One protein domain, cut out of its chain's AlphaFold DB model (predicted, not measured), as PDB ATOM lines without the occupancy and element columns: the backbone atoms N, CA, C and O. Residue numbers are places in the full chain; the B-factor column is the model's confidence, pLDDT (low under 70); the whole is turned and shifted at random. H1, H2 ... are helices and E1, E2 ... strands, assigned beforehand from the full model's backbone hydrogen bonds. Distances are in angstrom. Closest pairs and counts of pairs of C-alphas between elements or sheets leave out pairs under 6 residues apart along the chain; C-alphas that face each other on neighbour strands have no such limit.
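AT A GLANCE: This is residues 133 to 157 and 315 to 348 of the 350 residues of an uncharacterized protein of Nocardia cyriacigeorgica (strain GUH-2) (UniProt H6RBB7). A small two-stranded hairpin, E1 and E2, has H2 packed on it, while the long helix H1 runs past E2 and the short H3 crosses H1. The 59 printed residues, mostly helix, hold H1, H2, E1, E2 and H3 in that order, the sheet antiparallel. The whole is compact, with a radius of gyration of the C-alphas of 11.0 A, spanning 29 by 29 by 20 A.

IN THESE COORDINATES: E1 is residues 328 to 331, 10.0 A; E2 334 to 337, 10.2 A; H2 315 to 324, 14.1 A. H1, residues 133 to 151, runs 26.6 A from C-alpha 133 at (180.619, 119.146, 154.260). H3, residues 340 to 347, 10.7 A, ends at (172.723, 107.850, 149.093).

HOW THE PARTS SIT: In the hairpin E1 and E2, N 329 and O 336 are within hydrogen-bond range, 2.8 A. The closest C-alphas of H2 and E1, Arg 323 and Arg 329, are 5.3 A apart. H1 is near E2, with 7 pairs of C-alphas within 10 A. With residues 136 to 144 alone, H1 touches H3, closest C-alphas Arg 140 and Leu 346, 5.7 A, opposite ways at a steep tilt of 69.9 degrees, only just short of about perpendicular. In H1, H2 and H3 every O i to N i+4 pair is within range.

THE WHOLE: Across the cut, residues 158 to 314, C-alphas 157 and 315 are 17.6 A apart. No printed residue is under 70 in pLDDT.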
ATOM      1  N   ASP A 133     180.322 120.467 153.695       93.31
ATOM      2  CA  ASP A 133     180.619 119.146 154.260       93.31
ATOM      3  C   ASP A 133     179.661 118.766 155.395       93.31
ATOM      4  O   ASP A 133     179.146 117.648 155.440       93.31
ATOM      5  N   ASN A 134     179.380 119.699 156.314       94.69
ATOM      6  CA  ASN A 134     178.479 119.442 157.437       94.69
ATOM      7  C   ASN A 134     177.038 119.254 156.963       94.69
ATOM      8  O   ASN A 134     176.378 118.292 157.359       94.69
ATOM      9  N   VAL A 135     176.545 120.146 156.099       95.69
ATOM     10  CA  VAL A 135     175.184 120.053 155.555       95.69
ATOM     11  C   VAL A 135     175.023 118.771 154.745       95.69
ATOM     12  O   VAL A 135     174.018 118.078 154.912       95.69
ATOM     13  N   GLU A 136     176.015 118.410 153.931       95.25
ATOM     14  CA  GLU A 136     176.019 117.151 153.194       95.25
ATOM     15  C   GLU A 136     175.988 115.956 154.149       95.25
ATOM     16  O   GLU A 136     175.092 115.116 154.036       95.25
ATOM     17  N   LYS A 137     176.883 115.907 155.148       95.00
ATOM     18  CA  LYS A 137     176.898 114.858 156.181       95.00
ATOM     19  C   LYS A 137     175.518 114.701 156.821       95.00
ATOM     20  O   LYS A 137     175.001 113.587 156.918       95.00
ATOM     21  N   TRP A 138     174.900 115.802 157.240       96.12
ATOM     22  CA  TRP A 138     173.605 115.785 157.916       96.12
ATOM     23  C   TRP A 138     172.468 115.343 156.990       96.12
ATOM     24  O   TRP A 138     171.664 114.494 157.380       96.12
ATOM     25  N   LEU A 139     172.410 115.844 155.753       96.44
ATOM     26  CA  LEU A 139     171.408 115.413 154.775       96.44
ATOM     27  C   LEU A 139     171.574 113.939 154.400       96.44
ATOM     28  O   LEU A 139     170.575 113.234 154.303       96.44
ATOM     29  N   ARG A 140     172.808 113.440 154.268       96.00
ATOM     30  CA  ARG A 140     173.083 112.011 154.054       96.00
ATOM     31  C   ARG A 140     172.659 111.165 155.246       96.00
ATOM     32  O   ARG A 140     172.097 110.088 155.065       96.00
ATOM     33  N   THR A 141     172.895 111.624 156.474       95.25
ATOM     34  CA  THR A 141     172.392 110.958 157.687       95.25
ATOM     35  C   THR A 141     170.864 110.890 157.688       95.25
ATOM     36  O   THR A 141     170.304 109.820 157.925       95.25
ATOM     37  N   LEU A 142     170.181 111.984 157.339       95.75
ATOM     38  CA  LEU A 142     168.723 112.005 157.211       95.75
ATOM     39  C   LEU A 142     168.223 111.078 156.090       95.75
ATOM     40  O   LEU A 142     167.285 110.313 156.305       95.75
ATOM     41  N   ALA A 143     168.852 111.112 154.912       95.75
ATOM     42  CA  ALA A 143     168.496 110.270 153.772       95.75
ATOM     43  C   ALA A 143     168.642 108.780 154.107       95.75
ATOM     44  O   ALA A 143     167.718 108.010 153.855       95.75
ATOM     45  N   ARG A 144     169.757 108.383 154.738       94.75
ATOM     46  CA  ARG A 144     169.993 106.997 155.181       94.75
ATOM     47  C   ARG A 144     168.969 106.551 156.211       94.75
ATOM     48  O   ARG A 144     168.481 105.430 156.146       94.75
ATOM     49  N   HIS A 145     168.623 107.428 157.149       92.75
ATOM     50  CA  HIS A 145     167.606 107.130 158.150       92.75
ATOM     51  C   HIS A 145     166.219 106.918 157.518       92.75
ATOM     52  O   HIS A 145     165.506 105.984 157.883       92.75
ATOM     53  N   LEU A 146     165.839 107.758 156.554       93.44
ATOM     54  CA  LEU A 146     164.584 107.617 155.814       93.44
ATOM     55  C   LEU A 146     164.540 106.337 154.971       93.44
ATOM     56  O   LEU A 146     163.529 105.637 154.994       93.44
ATOM     57  N   GLU A 147     165.642 106.002 154.302       92.69
ATOM     58  CA  GLU A 147     165.782 104.757 153.542       92.69
ATOM     59  C   GLU A 147     165.649 103.534 154.456       92.69
ATOM     60  O   GLU A 147     164.809 102.671 154.223       92.69
ATOM     61  N   HIS A 148     166.352 103.530 155.588       90.00
ATOM     62  CA  HIS A 148     166.261 102.450 156.566       90.00
ATOM     63  C   HIS A 148     164.840 102.274 157.129       90.00
ATOM     64  O   HIS A 148     164.379 101.152 157.331       90.00
ATOM     65  N   ARG A 149     164.102 103.370 157.359       88.94
ATOM     66  CA  ARG A 149     162.687 103.287 157.767       88.94
ATOM     67  C   ARG A 149     161.813 102.657 156.686       88.94
ATOM     68  O   ARG A 149     160.906 101.902 157.030       88.94
ATOM     69  N   ARG A 150     162.096 102.941 155.412       87.06
ATOM     70  CA  ARG A 150     161.411 102.329 154.268       87.06
ATOM     71  C   ARG A 150     161.667 100.824 154.205       87.06
ATOM     72  O   ARG A 150     160.710 100.072 154.048       87.06
ATOM     73  N   ASP A 151     162.914 100.399 154.397       87.81
ATOM     74  CA  ASP A 151     163.304  98.980 154.387       87.81
ATOM     75  C   ASP A 151     162.610  98.179 155.498       87.81
ATOM     76  O   ASP A 151     162.262  97.015 155.321       87.81
ATOM     77  N   LEU A 152     162.342  98.826 156.635       83.56
ATOM     78  CA  LEU A 152     161.580  98.262 157.753       83.56
ATOM     79  C   LEU A 152     160.052  98.296 157.546       83.56
ATOM     80  O   LEU A 152     159.306  98.008 158.481       83.56
ATOM     81  N   GLY A 153     159.562  98.703 156.369       80.44
ATOM     82  CA  GLY A 153     158.131  98.817 156.070       80.44
ATOM     83  C   GLY A 153     157.422  99.982 156.774       80.44
ATOM     84  O   GLY A 153     156.192 100.038 156.789       80.44
ATOM     85  N   ARG A 154     158.168 100.923 157.368       81.38
ATOM     86  CA  ARG A 154     157.621 102.143 157.986       81.38
ATOM     87  C   ARG A 154     157.583 103.284 156.967       81.38
ATOM     88  O   ARG A 154     158.101 103.186 155.855       81.38
ATOM     89  N   ASN A 155     156.978 104.411 157.346       81.00
ATOM     90  CA  ASN A 155     156.967 105.599 156.494       81.00
ATOM     91  C   ASN A 155     158.381 106.205 156.366       81.00
ATOM     92  O   ASN A 155     158.801 107.013 157.188       81.00
ATOM     93  N   GLY A 156     159.098 105.830 155.307       83.44
ATOM     94  CA  GLY A 156     160.420 106.364 154.968       83.44
ATOM     95  C   GLY A 156     160.402 107.636 154.119       83.44
ATOM     96  O   GLY A 156     161.436 108.026 153.591       83.44
ATOM     97  N   THR A 157     159.247 108.283 153.925       87.31
ATOM     98  CA  THR A 157     159.156 109.476 153.057       87.31
ATOM     99  C   THR A 157     159.332 110.792 153.806       87.31
ATOM    100  O   THR A 157     159.765 111.779 153.213       87.31
ATOM    101  N   PRO A 315     168.517 120.347 165.543       90.31
ATOM    102  CA  PRO A 315     167.825 119.702 164.428       90.31
ATOM    103  C   PRO A 315     166.648 120.509 163.880       90.31
ATOM    104  O   PRO A 315     166.521 120.668 162.674       90.31
ATOM    105  N   ALA A 316     165.820 121.087 164.757       89.88
ATOM    106  CA  ALA A 316     164.678 121.904 164.344       89.88
ATOM    107  C   ALA A 316     165.100 123.137 163.523       89.88
ATOM    108  O   ALA A 316     164.479 123.455 162.511       89.88
ATOM    109  N   ALA A 317     166.182 123.810 163.936       90.75
ATOM    110  CA  ALA A 317     166.715 124.962 163.217       90.75
ATOM    111  C   ALA A 317     167.272 124.548 161.849       90.75
ATOM    112  O   ALA A 317     166.979 125.209 160.857       90.75
ATOM    113  N   PHE A 318     167.992 123.425 161.796       94.50
ATOM    114  CA  PHE A 318     168.522 122.871 160.553       94.50
ATOM    115  C   PHE A 318     167.418 122.458 159.580       94.50
ATOM    116  O   PHE A 318     167.462 122.849 158.421       94.50
ATOM    117  N   LEU A 319     166.400 121.723 160.032       94.12
ATOM    118  CA  LEU A 319     165.299 121.293 159.167       94.12
ATOM    119  C   LEU A 319     164.487 122.484 158.646       94.12
ATOM    120  O   LEU A 319     164.076 122.490 157.486       94.12
ATOM    121  N   ASN A 320     164.278 123.510 159.475       92.56
ATOM    122  CA  ASN A 320     163.607 124.729 159.035       92.56
ATOM    123  C   ASN A 320     164.468 125.545 158.059       92.56
ATOM    124  O   ASN A 320     163.942 126.054 157.074       92.56
ATOM    125  N   TRP A 321     165.782 125.626 158.288       94.75
ATOM    126  CA  TRP A 321     166.719 126.218 157.332       94.75
ATOM    127  C   TRP A 321     166.698 125.454 156.007       94.75
ATOM    128  O   TRP A 321     166.396 126.042 154.979       94.75
ATOM    129  N   ALA A 322     166.873 124.132 156.027       95.19
ATOM    130  CA  ALA A 322     166.886 123.302 154.826       95.19
ATOM    131  C   ALA A 322     165.551 123.365 154.061       95.19
ATOM    132  O   ALA A 322     165.529 123.302 152.832       95.19
ATOM    133  N   ARG A 323     164.425 123.534 154.766       94.00
ATOM    134  CA  ARG A 323     163.121 123.838 154.156       94.00
ATOM    135  C   ARG A 323     163.138 125.195 153.448       94.00
ATOM    136  O   ARG A 323     162.716 125.273 152.295       94.00
ATOM    137  N   ASN A 324     163.576 126.248 154.134       92.06
ATOM    138  CA  ASN A 324     163.587 127.612 153.603       92.06
ATOM    139  C   ASN A 324     164.551 127.759 152.419       92.06
ATOM    140  O   ASN A 324     164.214 128.429 151.450       92.06
ATOM    141  N   SER A 325     165.680 127.052 152.447       91.06
ATOM    142  CA  SER A 325     166.657 126.999 151.355       91.06
ATOM    143  C   SER A 325     166.257 126.047 150.218       91.06
ATOM    144  O   SER A 325     167.017 125.846 149.278       91.06
ATOM    145  N   GLY A 326     165.071 125.430 150.285       91.06
ATOM    146  CA  GLY A 326     164.501 124.635 149.193       91.06
ATOM    147  C   GLY A 326     164.920 123.162 149.132       91.06
ATOM    148  O   GLY A 326     164.330 122.423 148.343       91.06
ATOM    149  N   LEU A 327     165.840 122.707 149.986       94.56
ATOM    150  CA  LEU A 327     166.326 121.318 150.048       94.56
ATOM    151  C   LEU A 327     165.236 120.353 150.550       94.56
ATOM    152  O   LEU A 327     165.037 119.253 150.023       94.56
ATOM    153  N   LEU A 328     164.485 120.794 151.560       96.25
ATOM    154  CA  LEU A 328     163.360 120.062 152.139       96.25
ATOM    155  C   LEU A 328     162.029 120.761 151.835       96.25
ATOM    156  O   LEU A 328     161.959 121.937 151.471       96.25
ATOM    157  N   ARG A 329     160.935 120.027 152.022       93.69
ATOM    158  CA  ARG A 329     159.571 120.563 152.069       93.69
ATOM    159  C   ARG A 329     158.832 119.974 153.266       93.69
ATOM    160  O   ARG A 329     159.203 118.920 153.773       93.69
ATOM    161  N   VAL A 330     157.773 120.646 153.700       90.81
ATOM    162  CA  VAL A 330     156.899 120.158 154.775       90.81
ATOM    163  C   VAL A 330     155.598 119.660 154.158       90.81
ATOM    164  O   VAL A 330     155.041 120.322 153.286       90.81
ATOM    165  N   ASN A 331     155.132 118.492 154.589       83.69
ATOM    166  CA  ASN A 331     153.782 118.005 154.320       83.69
ATOM    167  C   ASN A 331     153.087 117.739 155.654       83.69
ATOM    168  O   ASN A 331     153.575 116.941 156.455       83.69
ATOM    169  N   ALA A 332     151.992 118.461 155.897       82.50
ATOM    170  CA  ALA A 332     151.356 118.605 157.203       82.50
ATOM    171  C   ALA A 332     152.359 119.041 158.290       82.50
ATOM    172  O   ALA A 332     152.675 120.223 158.398       82.50
ATOM    173  N   THR A 333     152.885 118.092 159.065       82.62
ATOM    174  CA  THR A 333     153.821 118.322 160.179       82.62
ATOM    175  C   THR A 333     155.181 117.649 159.986       82.62
ATOM    176  O   THR A 333     156.046 117.759 160.855       82.62
ATOM    177  N   ALA A 334     155.391 116.958 158.862       88.56
ATOM    178  CA  ALA A 334     156.591 116.172 158.612       88.56
ATOM    179  C   ALA A 334     157.475 116.803 157.528       88.56
ATOM    180  O   ALA A 334     156.994 117.281 156.496       88.56
ATOM    181  N   TYR A 335     158.785 116.779 157.760       93.44
ATOM    182  CA  TYR A 335     159.813 117.190 156.812       93.44
ATOM    183  C   TYR A 335     160.127 116.037 155.865       93.44
ATOM    184  O   TYR A 335     160.369 114.917 156.298       93.44
ATOM    185  N   GLN A 336     160.162 116.318 154.570       94.81
ATOM    186  CA  GLN A 336     160.523 115.362 153.526       94.81
ATOM    187  C   GLN A 336     161.484 116.025 152.542       94.81
ATOM    188  O   GLN A 336     161.449 117.249 152.359       94.81
ATOM    189  N   PHE A 337     162.309 115.228 151.869       95.25
ATOM    190  CA  PHE A 337     163.078 115.733 150.737       95.25
ATOM    191  C   PHE A 337     162.126 116.286 149.678       95.25
ATOM    192  O   PHE A 337     161.061 115.719 149.408       95.25
ATOM    193  N   ARG A 338     162.486 117.428 149.084       90.94
ATOM    194  CA  ARG A 338     161.645 118.027 148.043       90.94
ATOM    195  C   ARG A 338     161.524 117.099 146.833       90.94
ATOM    196  O   ARG A 338     160.434 116.975 146.277       90.94
ATOM    197  N   HIS A 339     162.616 116.413 146.492       90.75
ATOM    198  CA  HIS A 339     162.690 115.477 145.376       90.75
ATOM    199  C   HIS A 339     163.381 114.174 145.784       90.75
ATOM    200  O   HIS A 339     164.477 114.187 146.342       90.75
ATOM    201  N   GLN A 340     162.756 113.042 145.446       89.12
ATOM    202  CA  GLN A 340     163.293 111.711 145.747       89.12
ATOM    203  C   GLN A 340     164.603 111.432 145.001       89.12
ATOM    204  O   GLN A 340     165.497 110.813 145.566       89.12
ATOM    205  N   SER A 341     164.755 111.914 143.765       90.88
ATOM    206  CA  SER A 341     165.982 111.709 142.984       90.88
ATOM    207  C   SER A 341     167.199 112.354 143.653       90.88
ATOM    208  O   SER A 341     168.284 111.787 143.621       90.88
ATOM    209  N   TYR A 342     167.010 113.500 144.318       93.94
ATOM    210  CA  TYR A 342     168.067 114.149 145.096       93.94
ATOM    211  C   TYR A 342     168.409 113.355 146.368       93.94
ATOM    212  O   TYR A 342     169.581 113.141 146.662       93.94
ATOM    213  N   GLN A 343     167.399 112.834 147.076       94.69
ATOM    214  CA  GLN A 343     167.619 111.918 148.203       94.69
ATOM    215  C   GLN A 343     168.410 110.672 147.775       94.69
ATOM    216  O   GLN A 343     169.346 110.280 148.460       94.69
ATOM    217  N   GLN A 344     168.063 110.061 146.639       93.56
ATOM    218  CA  GLN A 344     168.774 108.895 146.107       93.56
ATOM    219  C   GLN A 344     170.204 109.229 145.686       93.56
ATOM    220  O   GLN A 344     171.106 108.431 145.916       93.56
ATOM    221  N   TRP A 345     170.425 110.408 145.105       94.94
ATOM    222  CA  TRP A 345     171.766 110.877 144.773       94.94
ATOM    223  C   TRP A 345     172.644 111.019 146.025       94.94
ATOM    224  O   TRP A 345     173.755 110.502 146.040       94.94
ATOM    225  N   LEU A 346     172.110 111.578 147.120       95.25
ATOM    226  CA  LEU A 346     172.801 111.652 148.421       95.25
ATOM    227  C   LEU A 346     173.122 110.278 149.036       95.25
ATOM    228  O   LEU A 346     173.957 110.183 149.936       95.25
ATOM    229  N   LEU A 347     172.454 109.206 148.611       94.50
ATOM    230  CA  LEU A 347     172.723 107.850 149.093       94.50
ATOM    231  C   LEU A 347     173.804 107.130 148.287       94.50
ATOM    232  O   LEU A 347     174.287 106.090 148.737       94.50
ATOM    233  N   ARG A 348     174.202 107.657 147.122       92.75
ATOM    234  CA  ARG A 348     175.288 107.065 146.337       92.75
ATOM    235  C   ARG A 348     176.605 107.172 147.119       92.75
ATOM    236  O   ARG A 348     176.856 108.223 147.722       92.75
TER     237      ARG A 348